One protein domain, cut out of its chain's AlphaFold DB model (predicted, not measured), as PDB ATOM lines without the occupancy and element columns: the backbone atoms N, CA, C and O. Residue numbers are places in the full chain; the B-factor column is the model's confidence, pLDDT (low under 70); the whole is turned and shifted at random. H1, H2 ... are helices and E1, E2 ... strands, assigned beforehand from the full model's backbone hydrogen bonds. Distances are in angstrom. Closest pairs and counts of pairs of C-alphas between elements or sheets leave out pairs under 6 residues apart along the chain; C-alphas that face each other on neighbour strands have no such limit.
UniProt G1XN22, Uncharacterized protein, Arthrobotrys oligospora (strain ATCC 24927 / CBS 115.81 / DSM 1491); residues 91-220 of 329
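Overview. This is residues 91 to 220 of the 329 residues of an uncharacterized protein of Arthrobotrys oligospora (strain ATCC 24927 / CBS 115.81 / DSM 1491) (UniProt G1XN22). The model is a loose rod in three parts: helices H1, H2 and H3 at one end, two small strand pairs, E1 with E4 and E2 with E3, in the middle, and the hairpin of E5 and E6 with H5 beside it at the other end. H6 lies by E4, H7 is close to H6, and residues 171 to 178 stick out beyond H5. The printed part has 130 residues, mixed in class, in the order E1 H1 H2 H3 H4 E2 E3 E4 H5 H6 E5 E6 H7, with three separate antiparallel two-stranded sheets. The radius of gyration of the C-alphas is 18.5 A and the spans are 59 by 26 by 24 A.

Arrangement. E1, residues 91 to 93, is the antiparallel neighbour of E4, residues 159 to 162, with N 92 and O 160 3.0 A apart, within hydrogen-bond range. H1, residues 96 to 101, touches H3, residues 126 to 137, closest at the C-alphas of Pro 96 and Ile 130, 5.5 A, at a steep tilt of 59 degrees, opposite ways. H2, residues 116 to 122, only just touches H3, with 3 pairs of C-alphas within 8 A, only at the corner and with residues 128 to 132 of H3 alone; the closest C-alphas are those of Tyr 122 and Ala 129, 4.5 A. H3 and H4, residues 140 to 143, meet only through their link. E2, residues 144 to 146, and E3, residues 152 to 154, form a hairpin, with N 153 and O 145 2.8 A apart. The closest C-alphas of E2 and E4 are those of Cys 146 and Cys 161, 6.0 A. Those of E4 and H6, residues 191 to 194, are Tyr 162 and Val 193, 4.7 A. H5, residues 179 to 187, comes closest to E6, residues 209 to 211, at the C-alphas of Gln 183 and Leu 211, 6.5 A. E6 forms a hairpin with E5, residues 204 to 206, with N 204 and O 211 2.8 A apart. H7, residues 217 to 220, is close to H6 but not clearly touching, at 6.7 A between the C-alphas of Thr 217 and Arg 194. Each O i to N i+4 pair is within hydrogen-bond range in H1, H2, H3 and H5; H4, H6 and H7 are too short for one.

Along the chain. E1 begins at C-alpha 91, (66.713, -81.946, 40.840). H2 is 10.1 A long, H3 16.2 A, E4 9.6 A and H5 12.4 A. H7 ends at C-alpha 220, (59.844, -89.124, 59.547).

Size, cuts and confidence. The C-alphas of Thr 124 and Glu 175, 61.0 A apart, are the two farthest. The printed part has no cut. The links H1 to H2 and E4 to H5 are long. Mean pLDDT of the printed part is 77.8; residues 102 to 124, 155 to 157, 175 and 217 to 220 are under 70.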
ATOM      1  N   ILE A  91      66.403 -80.517  40.822       89.50
ATOM      2  CA  ILE A  91      66.713 -81.946  40.840       89.50
ATOM      3  C   ILE A  91      68.087 -82.162  41.466       89.50
ATOM      4  O   ILE A  91      69.089 -81.592  41.018       89.50
ATOM      5  N   LYS A  92      68.140 -83.047  42.460       88.25
ATOM      6  CA  LYS A  92      69.379 -83.666  42.930       88.25
ATOM      7  C   LYS A  92      69.334 -85.166  42.655       88.25
ATOM      8  O   LYS A  92      68.274 -85.783  42.605       88.25
ATOM      9  N   CYS A  93      70.512 -85.740  42.453       85.56
ATOM     10  CA  CYS A  93      70.682 -87.177  42.291       85.56
ATOM     11  C   CYS A  93      71.140 -87.742  43.632       85.56
ATOM     12  O   CYS A  93      71.956 -87.124  44.325       85.56
ATOM     13  N   ARG A  94      70.598 -88.894  44.016       82.62
ATOM     14  CA  ARG A  94      71.073 -89.639  45.183       82.62
ATOM     15  C   ARG A  94      72.526 -90.046  44.954       82.62
ATOM     16  O   ARG A  94      72.931 -90.276  43.821       82.62
ATOM     17  N   GLN A  95      73.321 -90.143  46.014       82.62
ATOM     18  CA  GLN A  95      74.695 -90.626  45.868       82.62
ATOM     19  C   GLN A  95      74.695 -92.074  45.349       82.62
ATOM     20  O   GLN A  95      73.849 -92.851  45.798       82.62
ATOM     21  N   PRO A  96      75.645 -92.473  44.481       81.81
ATOM     22  CA  PRO A  96      75.707 -93.835  43.956       81.81
ATOM     23  C   PRO A  96      75.687 -94.915  45.041       81.81
ATOM     24  O   PRO A  96      74.979 -95.907  44.915       81.81
ATOM     25  N   ARG A  97      76.406 -94.683  46.150       80.81
ATOM     26  CA  ARG A  97      76.434 -95.579  47.318       80.81
ATOM     27  C   ARG A  97      75.063 -95.728  47.962       80.81
ATOM     28  O   ARG A  97      74.607 -96.839  48.167       80.81
ATOM     29  N   HIS A  98      74.389 -94.608  48.212       79.69
ATOM     30  CA  HIS A  98      73.053 -94.638  48.790       79.69
ATOM     31  C   HIS A  98      72.084 -95.399  47.890       79.69
ATOM     32  O   HIS A  98      71.315 -96.195  48.402       79.69
ATOM     33  N   VAL A  99      72.153 -95.195  46.566       75.75
ATOM     34  CA  VAL A  99      71.340 -95.978  45.630       75.75
ATOM     35  C   VAL A  99      71.701 -97.450  45.746       75.75
ATOM     36  O   VAL A  99      70.783 -98.215  45.964       75.75
ATOM     37  N   TYR A 100      72.985 -97.837  45.690       74.81
ATOM     38  CA  TYR A 100      73.465 -99.230  45.835       74.81
ATOM     39  C   TYR A 100      72.948 -99.946  47.096       74.81
ATOM     40  O   TYR A 100      72.656-101.148  47.069       74.81
ATOM     41  N   ASP A 101      72.808 -99.199  48.185       74.25
ATOM     42  CA  ASP A 101      72.338 -99.710  49.469       74.25
ATOM     43  C   ASP A 101      70.801 -99.755  49.573       74.25
ATOM     44  O   ASP A 101      70.279-100.391  50.491       74.25
ATOM     45  N   LEU A 102      70.053 -99.156  48.630       67.88
ATOM     46  CA  LEU A 102      68.599 -99.307  48.585       67.88
ATOM     47  C   LEU A 102      68.257-100.795  48.432       67.88
ATOM     48  O   LEU A 102      68.707-101.498  47.514       67.88
ATOM     49  N   LYS A 103      67.435-101.297  49.356       60.50
ATOM     50  CA  LYS A 103      66.679-102.518  49.094       60.50
ATOM     51  C   LYS A 103      65.691-102.155  47.982       60.50
ATOM     52  O   LYS A 103      65.054-101.110  48.105       60.50
ATOM     53  N   PRO A 104      65.590-102.941  46.898       54.16
ATOM     54  CA  PRO A 104      64.519-102.740  45.941       54.16
ATOM     55  C   PRO A 104      63.226-102.949  46.724       54.16
ATOM     56  O   PRO A 104      62.907-104.070  47.119       54.16
ATOM     57  N   VAL A 105      62.556-101.853  47.066       47.16
ATOM     58  CA  VAL A 105      61.220-101.924  47.635       47.16
ATOM     59  C   VAL A 105      60.361-102.402  46.479       47.16
ATOM     60  O   VAL A 105      60.374-101.795  45.410       47.16
ATOM     61  N   TYR A 106      59.684-103.532  46.659       43.62
ATOM     62  CA  TYR A 106      58.736-104.052  45.678       43.62
ATOM     63  C   TYR A 106      57.457-103.202  45.741       43.62
ATOM     64  O   TYR A 106      56.385-103.702  46.055       43.62
ATOM     65  N   ASP A 107      57.590-101.897  45.514       44.34
ATOM     66  CA  ASP A 107      56.473-100.993  45.293       44.34
ATOM     67  C   ASP A 107      56.472-100.614  43.805       44.34
ATOM     68  O   ASP A 107      57.196 -99.706  43.382       44.34
ATOM     69  N   PRO A 108      55.711-101.345  42.975       47.56
ATOM     70  CA  PRO A 108      55.612-101.059  41.553       47.56
ATOM     71  C   PRO A 108      54.921 -99.717  41.250       47.56
ATOM     72  O   PRO A 108      55.015 -99.271  40.106       47.56
ATOM     73  N   GLU A 109      54.252 -99.068  42.212       46.62
ATOM     74  CA  GLU A 109      53.667 -97.734  42.018       46.62
ATOM     75  C   GLU A 109      54.706 -96.619  42.203       46.62
ATOM     76  O   GLU A 109      54.727 -95.666  41.419       46.62
ATOM     77  N   GLU A 110      55.605 -96.746  43.183       45.12
ATOM     78  CA  GLU A 110      56.644 -95.740  43.454       45.12
ATOM     79  C   GLU A 110      57.923 -95.967  42.612       45.12
ATOM     80  O   GLU A 110      58.587 -95.004  42.211       45.12
ATOM     81  N   TYR A 111      58.227 -97.228  42.261       50.78
ATOM     82  CA  TYR A 111      59.469 -97.643  41.584       50.78
ATOM     83  C   TYR A 111      59.232 -98.651  40.428       50.78
ATOM     84  O   TYR A 111      59.714 -99.787  40.451       50.78
ATOM     85  N   PRO A 112      58.494 -98.272  39.364       44.22
ATOM     86  CA  PRO A 112      58.055 -99.202  38.315       44.22
ATOM     87  C   PRO A 112      59.163 -99.727  37.383       44.22
ATOM     88  O   PRO A 112      58.865-100.517  36.479       44.22
ATOM     89  N   ARG A 113      60.420 -99.258  37.486       51.38
ATOM     90  CA  ARG A 113      61.440 -99.489  36.440       51.38
ATOM     91  C   ARG A 113      62.718-100.175  36.914       51.38
ATOM     92  O   ARG A 113      63.413-100.736  36.056       51.38
ATOM     93  N   LEU A 114      63.031-100.221  38.209       49.25
ATOM     94  CA  LEU A 114      64.087-101.103  38.708       49.25
ATOM     95  C   LEU A 114      63.589-102.546  38.694       49.25
ATOM     96  O   LEU A 114      63.002-103.062  39.641       49.25
ATOM     97  N   LYS A 115      63.904-103.255  37.611       53.06
ATOM     98  CA  LYS A 115      63.843-104.715  37.648       53.06
ATOM     99  C   LYS A 115      64.867-105.209  38.666       53.06
ATOM    100  O   LYS A 115      66.064-104.961  38.515       53.06
ATOM    101  N   GLU A 116      64.398-105.968  39.650       50.94
ATOM    102  CA  GLU A 116      65.211-106.567  40.715       50.94
ATOM    103  C   GLU A 116      66.437-107.336  40.173       50.94
ATOM    104  O   GLU A 116      67.507-107.332  40.780       50.94
ATOM    105  N   TYR A 117      66.318-107.933  38.980       46.56
ATOM    106  CA  TYR A 117      67.415-108.618  38.287       46.56
ATOM    107  C   TYR A 117      68.597-107.694  37.953       46.56
ATOM    108  O   TYR A 117      69.748-108.057  38.192       46.56
ATOM    109  N   ASN A 118      68.327-106.480  37.459       55.38
ATOM    110  CA  ASN A 118      69.382-105.510  37.158       55.38
ATOM    111  C   ASN A 118      70.085-105.093  38.452       55.38
ATOM    112  O   ASN A 118      71.304-104.975  38.490       55.38
ATOM    113  N   TRP A 119      69.319-104.962  39.536       57.59
ATOM    114  CA  TRP A 119      69.839-104.618  40.851       57.59
ATOM    115  C   TRP A 119      70.765-105.688  41.438       57.59
ATOM    116  O   TRP A 119      71.864-105.380  41.903       57.59
ATOM    117  N   LYS A 120      70.354-106.961  41.371       56.25
ATOM    118  CA  LYS A 120      71.163-108.104  41.827       56.25
ATOM    119  C   LYS A 120      72.432-108.282  40.987       56.25
ATOM    120  O   LYS A 120      73.477-108.579  41.558       56.25
ATOM    121  N   ALA A 121      72.373-108.032  39.675       57.00
ATOM    122  CA  ALA A 121      73.545-108.089  38.799       57.00
ATOM    123  C   ALA A 121      74.631-107.083  39.218       57.00
ATOM    124  O   ALA A 121      75.809-107.441  39.259       57.00
ATOM    125  N   TYR A 122      74.241-105.867  39.621       56.81
ATOM    126  CA  TYR A 122      75.179-104.870  40.141       56.81
ATOM    127  C   TYR A 122      75.842-105.315  41.456       56.81
ATOM    128  O   TYR A 122      77.013-105.031  41.671       56.81
ATOM    129  N   LYS A 123      75.171-106.095  42.311       61.59
ATOM    130  CA  LYS A 123      75.735-106.541  43.602       61.59
ATOM    131  C   LYS A 123      76.832-107.614  43.509       61.59
ATOM    132  O   LYS A 123      77.434-107.928  44.530       61.59
ATOM    133  N   THR A 124      77.147-108.135  42.319       63.28
ATOM    134  CA  THR A 124      78.247-109.107  42.125       63.28
ATOM    135  C   THR A 124      79.645-108.494  42.289       63.28
ATOM    136  O   THR A 124      80.606-109.216  42.542       63.28
ATOM    137  N   GLY A 125      79.765-107.162  42.232       76.62
ATOM    138  CA  GLY A 125      81.000-106.445  42.539       76.62
ATOM    139  C   GLY A 125      80.730-104.984  42.887       76.62
ATOM    140  O   GLY A 125      80.432-104.179  42.008       76.62
ATOM    141  N   ARG A 126      80.878-104.624  44.171       80.19
ATOM    142  CA  ARG A 126      80.517-103.298  44.714       80.19
ATOM    143  C   ARG A 126      81.105-102.122  43.924       80.19
ATOM    144  O   ARG A 126      80.416-101.129  43.727       80.19
ATOM    145  N   GLY A 127      82.362-102.227  43.486       80.19
ATOM    146  CA  GLY A 127      83.022-101.186  42.689       80.19
ATOM    147  C   GLY A 127      82.329-100.963  41.344       80.19
ATOM    148  O   GLY A 127      81.810 -99.881  41.094       80.19
ATOM    149  N   GLY A 128      82.214-102.021  40.534       78.19
ATOM    150  CA  GLY A 128      81.549-101.950  39.227       78.19
ATOM    151  C   GLY A 128      80.071-101.554  39.317       78.19
ATOM    152  O   GLY A 128      79.562-100.853  38.444       78.19
ATOM    153  N   ALA A 129      79.393-101.932  40.404       76.69
ATOM    154  CA  ALA A 129      78.035-101.498  40.720       76.69
ATOM    155  C   ALA A 129      77.917 -99.978  40.845       76.69
ATOM    156  O   ALA A 129      77.058 -99.351  40.227       76.69
ATOM    157  N   ILE A 130      78.787 -99.397  41.674       79.44
ATOM    158  CA  ILE A 130      78.810 -97.968  41.970       79.44
ATOM    159  C   ILE A 130      79.138 -97.183  40.702       79.44
ATOM    160  O   ILE A 130      78.453 -96.199  40.421       79.44
ATOM    161  N   ASP A 131      80.106 -97.650  39.914       77.88
ATOM    162  CA  ASP A 131      80.484 -97.016  38.649       77.88
ATOM    163  C   ASP A 131      79.324 -97.040  37.647       77.88
ATOM    164  O   ASP A 131      78.989 -96.016  37.048       77.88
ATOM    165  N   ALA A 132      78.636 -98.176  37.508       76.69
ATOM    166  CA  ALA A 132      77.475 -98.282  36.630       76.69
ATOM    167  C   ALA A 132      76.313 -97.384  37.085       76.69
ATOM    168  O   ALA A 132      75.703 -96.695  36.262       76.69
ATOM    169  N   ILE A 133      76.032 -97.333  38.394       76.88
ATOM    170  CA  ILE A 133      75.047 -96.402  38.964       76.88
ATOM    171  C   ILE A 133      75.453 -94.960  38.653       76.88
ATOM    172  O   ILE A 133      74.609 -94.169  38.240       76.88
ATOM    173  N   GLN A 134      76.730 -94.610  38.798       81.69
ATOM    174  CA  GLN A 134      77.229 -93.269  38.510       81.69
ATOM    175  C   GLN A 134      77.065 -92.900  37.027       81.69
ATOM    176  O   GLN A 134      76.653 -91.777  36.719       81.69
ATOM    177  N   VAL A 135      77.301 -93.843  36.109       80.12
ATOM    178  CA  VAL A 135      77.046 -93.655  34.671       80.12
ATOM    179  C   VAL A 135      75.558 -93.421  34.405       80.12
ATOM    180  O   VAL A 135      75.214 -92.457  33.723       80.12
ATOM    181  N   LEU A 136      74.661 -94.223  34.984       74.31
ATOM    182  CA  LEU A 136      73.210 -94.022  34.843       74.31
ATOM    183  C   LEU A 136      72.761 -92.675  35.430       74.31
ATOM    184  O   LEU A 136      71.973 -91.941  34.830       74.31
ATOM    185  N   GLN A 137      73.325 -92.300  36.576       77.88
ATOM    186  CA  GLN A 137      73.051 -91.033  37.243       77.88
ATOM    187  C   GLN A 137      73.610 -89.819  36.504       77.88
ATOM    188  O   GLN A 137      73.121 -88.715  36.735       77.88
ATOM    189  N   SER A 138      74.563 -89.973  35.582       81.06
ATOM    190  CA  SER A 138      75.011 -88.849  34.745       81.06
ATOM    191  C   SER A 138      73.856 -88.229  33.942       81.06
ATOM    192  O   SER A 138      73.850 -87.026  33.678       81.06
ATOM    193  N   GLN A 139      72.820 -89.022  33.649       79.56
ATOM    194  CA  GLN A 139      71.638 -88.598  32.899       79.56
ATOM    195  C   GLN A 139      70.463 -88.170  33.799       79.56
ATOM    196  O   GLN A 139      69.438 -87.693  33.312       79.56
ATOM    197  N   CYS A 140      70.611 -88.271  35.122       79.75
ATOM    198  CA  CYS A 140      69.599 -87.916  36.122       79.75
ATOM    199  C   CYS A 140      69.003 -86.517  35.886       79.75
ATOM    200  O   CYS A 140      67.791 -86.360  35.773       79.75
ATOM    201  N   ARG A 141      69.837 -85.482  35.715       74.69
ATOM    202  CA  ARG A 141      69.340 -84.110  35.472       74.69
ATOM    203  C   ARG A 141      68.640 -83.940  34.121       74.69
ATOM    204  O   ARG A 141      67.839 -83.019  33.972       74.69
ATOM    205  N   ALA A 142      68.961 -84.787  33.142       82.38
ATOM    206  CA  ALA A 142      68.369 -84.736  31.810       82.38
ATOM    207  C   ALA A 142      66.978 -85.391  31.779       82.38
ATOM    208  O   ALA A 142      66.096 -84.894  31.081       82.38
ATOM    209  N   HIS A 143      66.770 -86.455  32.562       83.25
ATOM    210  CA  HIS A 143      65.533 -87.248  32.537       83.25
ATOM    211  C   HIS A 143      64.580 -86.997  33.704       83.25
ATOM    212  O   HIS A 143      63.434 -87.438  33.648       83.25
ATOM    213  N   CYS A 144      65.020 -86.281  34.736       85.25
ATOM    214  CA  CYS A 144      64.193 -85.981  35.896       85.25
ATOM    215  C   CYS A 144      63.691 -84.536  35.865       85.25
ATOM    216  O   CYS A 144      64.422 -83.592  35.539       85.25
ATOM    217  N   ARG A 145      62.426 -84.361  36.244       88.25
ATOM    218  CA  ARG A 145      61.771 -83.064  36.435       88.25
ATOM    219  C   ARG A 145      61.025 -83.059  37.765       88.25
ATOM    220  O   ARG A 145      60.577 -84.103  38.221       88.25
ATOM    221  N   CYS A 146      60.905 -81.887  38.381       87.31
ATOM    222  CA  CYS A 146      60.026 -81.678  39.526       87.31
ATOM    223  C   CYS A 146      58.766 -80.971  39.048       87.31
ATOM    224  O   CYS A 146      58.866 -79.994  38.301       87.31
ATOM    225  N   THR A 147      57.599 -81.432  39.483       84.81
ATOM    226  CA  THR A 147      56.386 -80.620  39.390       84.81
ATOM    227  C   THR A 147      56.469 -79.459  40.388       84.81
ATOM    228  O   THR A 147      57.276 -79.519  41.319       84.81
ATOM    229  N   PRO A 148      55.655 -78.401  40.241       78.62
ATOM    230  CA  PRO A 148      55.587 -77.312  41.221       78.62
ATOM    231  C   PRO A 148      55.232 -77.776  42.644       78.62
ATOM    232  O   PRO A 148      55.642 -77.153  43.620       78.62
ATOM    233  N   GLU A 149      54.515 -78.892  42.766       78.69
ATOM    234  CA  GLU A 149      54.156 -79.547  44.031       78.69
ATOM    235  C   GLU A 149      55.296 -80.418  44.583       78.69
ATOM    236  O   GLU A 149      55.148 -81.059  45.618       78.69
ATOM    237  N   GLY A 150      56.431 -80.478  43.884       75.31
ATOM    238  CA  GLY A 150      57.603 -81.238  44.296       75.31
ATOM    239  C   GLY A 150      57.504 -82.742  44.077       75.31
ATOM    240  O   GLY A 150      58.317 -83.489  44.622       75.31
ATOM    241  N   ARG A 151      56.567 -83.188  43.229       79.00
ATOM    242  CA  ARG A 151      56.549 -84.567  42.735       79.00
ATOM    243  C   ARG A 151      57.632 -84.753  41.683       79.00
ATOM    244  O   ARG A 151      57.864 -83.878  40.850       79.00
ATOM    245  N   ILE A 152      58.281 -85.908  41.700       79.19
ATOM    246  CA  ILE A 152      59.285 -86.257  40.700       79.19
ATOM    247  C   ILE A 152      58.556 -86.828  39.483       79.19
ATOM    248  O   ILE A 152      57.862 -87.833  39.580       79.19
ATOM    249  N   VAL A 153      58.747 -86.209  38.322       79.31
ATOM    250  CA  VAL A 153      58.394 -86.787  37.023       79.31
ATOM    251  C   VAL A 153      59.688 -87.322  36.437       79.31
ATOM    252  O   VAL A 153      60.527 -86.561  35.948       79.31
ATOM    253  N   SER A 154      59.898 -88.626  36.576       70.38
ATOM    254  CA  SER A 154      61.148 -89.271  36.194       70.38
ATOM    255  C   SER A 154      60.923 -90.682  35.674       70.38
ATOM    256  O   SER A 154      60.015 -91.389  36.099       70.38
ATOM    257  N   THR A 155      61.805 -91.097  34.771       60.44
ATOM    258  CA  THR A 155      61.996 -92.494  34.375       60.44
ATOM    259  C   THR A 155      63.108 -93.195  35.164       60.44
ATOM    260  O   THR A 155      63.300 -94.397  35.001       60.44
ATOM    261  N   LEU A 156      63.854 -92.445  35.980       64.19
ATOM    262  CA  LEU A 156      64.993 -92.876  36.786       64.19
ATOM    263  C   LEU A 156      64.710 -92.694  38.284       64.19
ATOM    264  O   LEU A 156      64.406 -91.594  38.752       64.19
ATOM    265  N   GLU A 157      64.904 -93.759  39.049       64.75
ATOM    266  CA  GLU A 157      64.619 -93.831  40.493       64.75
ATOM    267  C   GLU A 157      65.708 -93.183  41.365       64.75
ATOM    268  O   GLU A 157      65.644 -93.136  42.590       64.75
ATOM    269  N   THR A 158      66.743 -92.635  40.731       73.06
ATOM    270  CA  THR A 158      67.907 -92.062  41.409       73.06
ATOM    271  C   THR A 158      67.768 -90.571  41.715       73.06
ATOM    272  O   THR A 158      68.724 -89.953  42.186       73.06
ATOM    273  N   CYS A 159      66.626 -89.969  41.398       82.69
ATOM    274  CA  CYS A 159      66.388 -88.533  41.499       82.69
ATOM    275  C   CYS A 159      65.574 -88.183  42.741       82.69
ATOM    276  O   CYS A 159      64.769 -88.981  43.206       82.69
ATOM    277  N   TYR A 160      65.756 -86.971  43.257       85.06
ATOM    278  CA  TYR A 160      64.825 -86.370  44.203       85.06
ATOM    279  C   TYR A 160      64.690 -84.866  43.986       85.06
ATOM    280  O   TYR A 160      65.609 -84.201  43.494       85.06
ATOM    281  N   CYS A 161      63.524 -84.340  44.355       87.56
ATOM    282  CA  CYS A 161      63.264 -82.911  44.367       87.56
ATOM    283  C   CYS A 161      63.833 -82.289  45.639       87.56
ATOM    284  O   CYS A 161      63.650 -82.801  46.744       87.56
ATOM    285  N   TYR A 162      64.536 -81.181  45.472       91.19
ATOM    286  CA  TYR A 162      65.167 -80.444  46.551       91.19
ATOM    287  C   TYR A 162      64.966 -78.946  46.313       91.19
ATOM    288  O   TYR A 162      65.079 -78.469  45.187       91.19
ATOM    289  N   ALA A 163      64.695 -78.201  47.376       93.94
ATOM    290  CA  ALA A 163      64.618 -76.747  47.374       93.94
ATOM    291  C   ALA A 163      65.209 -76.224  48.683       93.94
ATOM    292  O   ALA A 163      65.239 -76.945  49.684       93.94
ATOM    293  N   LYS A 164      65.668 -74.973  48.677       95.19
ATOM    294  CA  LYS A 164      65.991 -74.269  49.917       95.19
ATOM    295  C   LYS A 164      64.742 -73.523  50.367       95.19
ATOM    296  O   LYS A 164      64.115 -72.860  49.540       95.19
ATOM    297  N   LEU A 165      64.387 -73.644  51.641       95.69
ATOM    298  CA  LEU A 165      63.250 -72.930  52.207       95.69
ATOM    299  C   LEU A 165      63.672 -71.539  52.688       95.69
ATOM    300  O   LEU A 165      64.809 -71.327  53.119       95.69
ATOM    301  N   THR A 166      62.771 -70.566  52.569       96.06
ATOM    302  CA  THR A 166      63.052 -69.159  52.883       96.06
ATOM    303  C   THR A 166      61.923 -68.508  53.678       96.06
ATOM    304  O   THR A 166      60.783 -68.969  53.658       96.06
ATOM    305  N   GLN A 167      62.245 -67.420  54.386       94.94
ATOM    306  CA  GLN A 167      61.264 -66.574  55.072       94.94
ATOM    307  C   GLN A 167      60.521 -65.705  54.052       94.94
ATOM    308  O   GLN A 167      60.841 -64.531  53.866       94.94
ATOM    309  N   ALA A 168      59.569 -66.300  53.339       89.94
ATOM    310  CA  ALA A 168      58.775 -65.576  52.360       89.94
ATOM    311  C   ALA A 168      57.921 -64.495  53.040       89.94
ATOM    312  O   ALA A 168      57.311 -64.729  54.085       89.94
ATOM    313  N   THR A 169      57.866 -63.308  52.433       87.94
ATOM    314  CA  THR A 169      56.953 -62.246  52.863       87.94
ATOM    315  C   THR A 169      55.509 -62.664  52.581       87.94
ATOM    316  O   THR A 169      55.251 -63.157  51.476       87.94
ATOM    317  N   PRO A 170      54.562 -62.438  53.509       83.62
ATOM    318  CA  PRO A 170      53.141 -62.683  53.271       83.62
ATOM    319  C   PRO A 170      52.666 -62.034  51.971       83.62
ATOM    320  O   PRO A 170      53.152 -60.965  51.593       83.62
ATOM    321  N   ILE A 171      51.726 -62.680  51.285       82.19
ATOM    322  CA  ILE A 171      51.237 -62.208  49.987       82.19
ATOM    323  C   ILE A 171      50.446 -60.904  50.203       82.19
ATOM    324  O   ILE A 171      49.393 -60.938  50.840       82.19
ATOM    325  N   PRO A 172      50.918 -59.751  49.690       76.75
ATOM    326  CA  PRO A 172      50.230 -58.482  49.889       76.75
ATOM    327  C   PRO A 172      48.923 -58.440  49.087       76.75
ATOM    328  O   PRO A 172      48.859 -58.947  47.966       76.75
ATOM    329  N   GLY A 173      47.891 -57.804  49.646       73.00
ATOM    330  CA  GLY A 173      46.596 -57.622  48.979       73.00
ATOM    331  C   GLY A 173      45.678 -58.846  49.001       73.00
ATOM    332  O   GLY A 173      44.633 -58.825  48.357       73.00
ATOM    333  N   VAL A 174      46.046 -59.898  49.738       71.75
ATOM    334  CA  VAL A 174      45.153 -61.017  50.061       71.75
ATOM    335  C   VAL A 174      44.994 -61.056  51.580       71.75
ATOM    336  O   VAL A 174      45.547 -61.919  52.256       71.75
ATOM    337  N   GLU A 175      44.291 -60.057  52.117       68.50
ATOM    338  CA  GLU A 175      44.077 -59.879  53.566       68.50
ATOM    339  C   GLU A 175      43.327 -61.062  54.213       68.50
ATOM    340  O   GLU A 175      43.375 -61.230  55.427       68.50
ATOM    341  N   ASP A 176      42.750 -61.949  53.398       77.50
ATOM    342  CA  ASP A 176      41.906 -63.061  53.835       77.50
ATOM    343  C   ASP A 176      42.564 -64.452  53.748       77.50
ATOM    344  O   ASP A 176      41.855 -65.451  53.855       77.50
ATOM    345  N   ILE A 177      43.883 -64.585  53.525       88.44
ATOM    346  CA  ILE A 177      44.506 -65.925  53.590       88.44
ATOM    347  C   ILE A 177      44.662 -66.331  55.063       88.44
ATOM    348  O   ILE A 177      45.489 -65.742  55.767       88.44
ATOM    349  N   PRO A 178      43.933 -67.354  55.548       91.00
ATOM    350  CA  PRO A 178      44.049 -67.782  56.933       91.00
ATOM    351  C   PRO A 178      45.414 -68.434  57.188       91.00
ATOM    352  O   PRO A 178      45.977 -69.098  56.317       91.00
ATOM    353  N   ILE A 179      45.918 -68.321  58.422       90.94
ATOM    354  CA  ILE A 179      47.162 -68.981  58.870       90.94
ATOM    355  C   ILE A 179      47.147 -70.487  58.553       90.94
ATOM    356  O   ILE A 179      48.174 -71.052  58.186       90.94
ATOM    357  N   SER A 180      45.979 -71.130  58.627       92.25
ATOM    358  CA  SER A 180      45.810 -72.549  58.303       92.25
ATOM    359  C   SER A 180      46.185 -72.904  56.860       92.25
ATOM    360  O   SER A 180      46.694 -73.994  56.636       92.25
ATOM    361  N   GLU A 181      45.994 -72.004  55.889       93.75
ATOM    362  CA  GLU A 181      46.385 -72.245  54.489       93.75
ATOM    363  C   GLU A 181      47.916 -72.207  54.330       93.75
ATOM    364  O   GLU A 181      48.493 -72.991  53.572       93.75
ATOM    365  N   TYR A 182      48.597 -71.328  55.078       93.75
ATOM    366  CA  TYR A 182      50.060 -71.318  55.141       93.75
ATOM    367  C   TYR A 182      50.591 -72.597  55.793       93.75
ATOM    368  O   TYR A 182      51.522 -73.194  55.253       93.75
ATOM    369  N   GLN A 183      49.975 -73.046  56.893       94.69
ATOM    370  CA  GLN A 183      50.328 -74.306  57.554       94.69
ATOM    371  C   GLN A 183      50.121 -75.504  56.621       94.69
ATOM    372  O   GLN A 183      51.027 -76.313  56.445       94.69
ATOM    373  N   GLU A 184      48.972 -75.588  55.949       93.38
ATOM    374  CA  GLU A 184      48.702 -76.671  55.001       93.38
ATOM    375  C   GLU A 184      49.701 -76.655  53.833       93.38
ATOM    376  O   GLU A 184      50.188 -77.700  53.400       93.38
ATOM    377  N   THR A 185      50.062 -75.470  53.338       93.44
ATOM    378  CA  THR A 185      51.071 -75.341  52.279       93.44
ATOM    379  C   THR A 185      52.462 -75.748  52.761       93.44
ATOM    380  O   THR A 185      53.201 -76.378  52.004       93.44
ATOM    381  N   LEU A 186      52.809 -75.438  54.012       94.31
ATOM    382  CA  LEU A 186      54.059 -75.855  54.645       94.31
ATOM    383  C   LEU A 186      54.112 -77.383  54.797       94.31
ATOM    384  O   LEU A 186      55.119 -78.006  54.460       94.31
ATOM    385  N   ASP A 187      53.011 -78.002  55.219       92.31
ATOM    386  CA  ASP A 187      52.915 -79.454  55.413       92.31
ATOM    387  C   ASP A 187      52.888 -80.243  54.098       92.31
ATOM    388  O   ASP A 187      53.330 -81.394  54.057       92.31
ATOM    389  N   ARG A 188      52.441 -79.620  53.001       91.12
ATOM    390  CA  ARG A 188      52.508 -80.191  51.644       91.12
ATOM    391  C   ARG A 188      53.919 -80.193  51.047       91.12
ATOM    392  O   ARG A 188      54.111 -80.807  49.995       91.12
ATOM    393  N   ILE A 189      54.903 -79.530  51.665       91.44
ATOM    394  CA  ILE A 189      56.285 -79.554  51.170       91.44
ATOM    395  C   ILE A 189      56.798 -81.007  51.176       91.44
ATOM    396  O   ILE A 189      56.727 -81.677  52.210       91.44
ATOM    397  N   PRO A 190      57.361 -81.508  50.059       88.31
ATOM    398  CA  PRO A 190      57.814 -82.890  49.975       88.31
ATOM    399  C   PRO A 190      58.848 -83.233  51.040       88.31
ATOM    400  O   PRO A 190      59.758 -82.450  51.328       88.31
ATOM    401  N   LEU A 191      58.785 -84.468  51.535       84.12
ATOM    402  CA  LEU A 191      59.701 -84.960  52.557       84.12
ATOM    403  C   LEU A 191      61.178 -84.796  52.156       84.12
ATOM    404  O   LEU A 191      61.994 -84.394  52.975       84.12
ATOM    405  N   SER A 192      61.531 -85.004  50.885       83.44
ATOM    406  CA  SER A 192      62.909 -84.833  50.398       83.44
ATOM    407  C   SER A 192      63.435 -83.396  50.492       83.44
ATOM    408  O   SER A 192      64.645 -83.194  50.602       83.44
ATOM    409  N   VAL A 193      62.549 -82.396  50.446       90.00
ATOM    410  CA  VAL A 193      62.892 -80.985  50.667       90.00
ATOM    411  C   VAL A 193      63.045 -80.730  52.162       90.00
ATOM    412  O   VAL A 193      64.036 -80.134  52.575       90.00
ATOM    413  N   ARG A 194      62.113 -81.234  52.975       89.81
ATOM    414  CA  ARG A 194      62.120 -81.084  54.439       89.81
ATOM    415  C   ARG A 194      63.351 -81.721  55.089       89.81
ATOM    416  O   ARG A 194      63.929 -81.146  55.997       89.81
ATOM    417  N   LEU A 195      63.776 -82.872  54.570       84.38
ATOM    418  CA  LEU A 195      64.951 -83.629  55.017       84.38
ATOM    419  C   LEU A 195      66.288 -83.097  54.511       84.38
ATOM    420  O   LEU A 195      67.338 -83.654  54.840       84.38
ATOM    421  N   ALA A 196      66.287 -82.068  53.668       85.06
ATOM    422  CA  ALA A 196      67.539 -81.469  53.257       85.06
ATOM    423  C   ALA A 196      68.199 -80.806  54.470       85.06
ATOM    424  O   ALA A 196      67.553 -80.039  55.175       85.06
ATOM    425  N   SER A 197      69.501 -81.027  54.659       82.56
ATOM    426  CA  SER A 197      70.277 -80.451  55.772       82.56
ATOM    427  C   SER A 197      70.204 -78.922  55.861       82.56
ATOM    428  O   SER A 197      70.512 -78.333  56.882       82.56
ATOM    429  N   GLU A 198      69.823 -78.252  54.775       88.19
ATOM    430  CA  GLU A 198      69.647 -76.798  54.728       88.19
ATOM    431  C   GLU A 198      68.302 -76.325  55.309       88.19
ATOM    432  O   GLU A 198      68.116 -75.123  55.487       88.19
ATOM    433  N   ASN A 199      67.375 -77.251  55.575       92.00
ATOM    434  CA  ASN A 199      66.002 -76.992  56.012       92.00
ATOM    435  C   ASN A 199      65.656 -77.705  57.336       92.00
ATOM    436  O   ASN A 199      64.487 -77.714  57.713       92.00
ATOM    437  N   GLU A 200      66.635 -78.314  58.019       85.75
ATOM    438  CA  GLU A 200      66.424 -79.180  59.194       85.75
ATOM    439  C   GLU A 200      65.643 -78.477  60.318       85.75
ATOM    440  O   GLU A 200      64.691 -79.045  60.851       85.75
ATOM    441  N   ASP A 201      65.960 -77.204  60.565       88.12
ATOM    442  CA  ASP A 201      65.315 -76.354  61.574       88.12
ATOM    443  C   ASP A 201      64.416 -75.275  60.955       88.12
ATOM    444  O   ASP A 201      64.197 -74.206  61.539       88.12
ATOM    445  N   PHE A 202      63.940 -75.493  59.725       94.44
ATOM    446  CA  PHE A 202      63.112 -74.495  59.065       94.44
ATOM    447  C   PHE A 202      61.774 -74.325  59.792       94.44
ATOM    448  O   PHE A 202      60.995 -75.265  59.928       94.44
ATOM    449  N   ALA A 203      61.493 -73.082  60.167       94.56
ATOM    450  CA  ALA A 203      60.206 -72.623  60.662       94.56
ATOM    451  C   ALA A 203      59.885 -71.300  59.984       94.56
ATOM    452  O   ALA A 203      60.775 -70.460  59.856       94.56
ATOM    453  N   TRP A 204      58.646 -71.083  59.566       96.19
ATOM    454  CA  TRP A 204      58.241 -69.810  58.982       96.19
ATOM    455  C   TRP A 204      57.715 -68.867  60.065       96.19
ATOM    456  O   TRP A 204      56.871 -69.250  60.876       96.19
ATOM    457  N   ILE A 205      58.230 -67.639  60.092       93.31
ATOM    458  CA  ILE A 205      57.890 -66.645  61.113       93.31
ATOM    459  C   ILE A 205      57.073 -65.533  60.463       93.31
ATOM    460  O   ILE A 205      57.561 -64.815  59.588       93.31
ATOM    461  N   TRP A 206      55.840 -65.356  60.934       88.50
ATOM    462  CA  TRP A 206      54.959 -64.275  60.511       88.50
ATOM    463  C   TRP A 206      54.453 -63.475  61.713       88.50
ATOM    464  O   TRP A 206      53.540 -63.882  62.436       88.50
ATOM    465  N   GLY A 207      55.064 -62.306  61.930       88.38
ATOM    466  CA  GLY A 207      54.782 -61.473  63.099       88.38
ATOM    467  C   GLY A 207      55.096 -62.235  64.396       88.38
ATOM    468  O   GLY A 207      56.224 -62.703  64.541       88.38
ATOM    469  N   PRO A 208      54.136 -62.383  65.331       91.69
ATOM    470  CA  PRO A 208      54.319 -63.192  66.539       91.69
ATOM    471  C   PRO A 208      54.121 -64.700  66.303       91.69
ATOM    472  O   PRO A 208      54.368 -65.495  67.206       91.69
ATOM    473  N   THR A 209      53.643 -65.103  65.123       91.81
ATOM    474  CA  THR A 209      53.299 -66.496  64.824       91.81
ATOM    475  C   THR A 209      54.511 -67.230  64.269       91.81
ATOM    476  O   THR A 209      55.165 -66.755  63.339       91.81
ATOM    477  N   ARG A 210      54.776 -68.422  64.804       95.12
ATOM    478  CA  ARG A 210      55.755 -69.373  64.280       95.12
ATOM    479  C   ARG A 210      55.011 -70.595  63.755       95.12
ATOM    480  O   ARG A 210      54.256 -71.202  64.510       95.12
ATOM    481  N   LEU A 211      55.224 -70.933  62.487       94.94
ATOM    482  CA  LEU A 211      54.731 -72.164  61.876       94.94
ATOM    483  C   LEU A 211      55.901 -73.125  61.664       94.94
ATOM    484  O   LEU A 211      56.855 -72.813  60.949       94.94
ATOM    485  N   ASP A 212      55.807 -74.290  62.289       94.69
ATOM    486  CA  ASP A 212      56.699 -75.428  62.082       94.69
ATOM    487  C   ASP A 212      55.957 -76.502  61.265       94.69
ATOM    488  O   ASP A 212      54.740 -76.440  61.082       94.69
ATOM    489  N   PHE A 213      56.671 -77.513  60.770       92.00
ATOM    490  CA  PHE A 213      56.008 -78.673  60.169       92.00
ATOM    491  C   PHE A 213      55.169 -79.412  61.219       92.00
ATOM    492  O   PHE A 213      55.686 -79.741  62.289       92.00
ATOM    493  N   THR A 214      53.915 -79.741  60.897       86.25
ATOM    494  CA  THR A 214      52.990 -80.408  61.833       86.25
ATOM    495  C   THR A 214      53.525 -81.761  62.293       86.25
ATOM    496  O   THR A 214      53.438 -82.110  63.468       86.25
ATOM    497  N   VAL A 215      54.112 -82.524  61.370       79.81
ATOM    498  CA  VAL A 215      54.843 -83.749  61.707       79.81
ATOM    499  C   VAL A 215      56.321 -83.396  61.788       79.81
ATOM    500  O   VAL A 215      56.869 -83.009  60.758       79.81
ATOM    501  N   PRO A 216      56.999 -83.525  62.938       72.56
ATOM    502  CA  PRO A 216      58.414 -83.214  63.030       72.56
ATOM    503  C   PRO A 216      59.227 -84.062  62.056       72.56
ATOM    504  O   PRO A 216      59.070 -85.276  61.956       72.56
ATOM    505  N   THR A 217      60.140 -83.417  61.341       63.12
ATOM    506  CA  THR A 217      60.993 -84.071  60.344       63.12
ATOM    507  C   THR A 217      61.816 -85.222  60.949       63.12
ATOM    508  O   THR A 217      62.007 -86.254  60.309       63.12
ATOM    509  N   ARG A 218      62.217 -85.084  62.221       57.75
ATOM    510  CA  ARG A 218      62.893 -86.117  63.025       57.75
ATOM    511  C   ARG A 218      62.090 -87.409  63.214       57.75
ATOM    512  O   ARG A 218      62.696 -88.455  63.385       57.75
ATOM    513  N   ASP A 219      60.760 -87.335  63.167       57.44
ATOM    514  CA  ASP A 219      59.875 -88.487  63.367       57.44
ATOM    515  C   ASP A 219      59.609 -89.216  62.034       57.44
ATOM    516  O   ASP A 219      59.124 -90.344  62.019       57.44
ATOM    517  N   LEU A 220      59.959 -88.581  60.906       55.00
ATOM    518  CA  LEU A 220      59.844 -89.124  59.547       55.00
ATOM    519  C   LEU A 220      61.151 -89.742  59.039       55.00
ATOM    520  O   LEU A 220      61.137 -90.524  58.090       55.00
TER     521      LEU A 220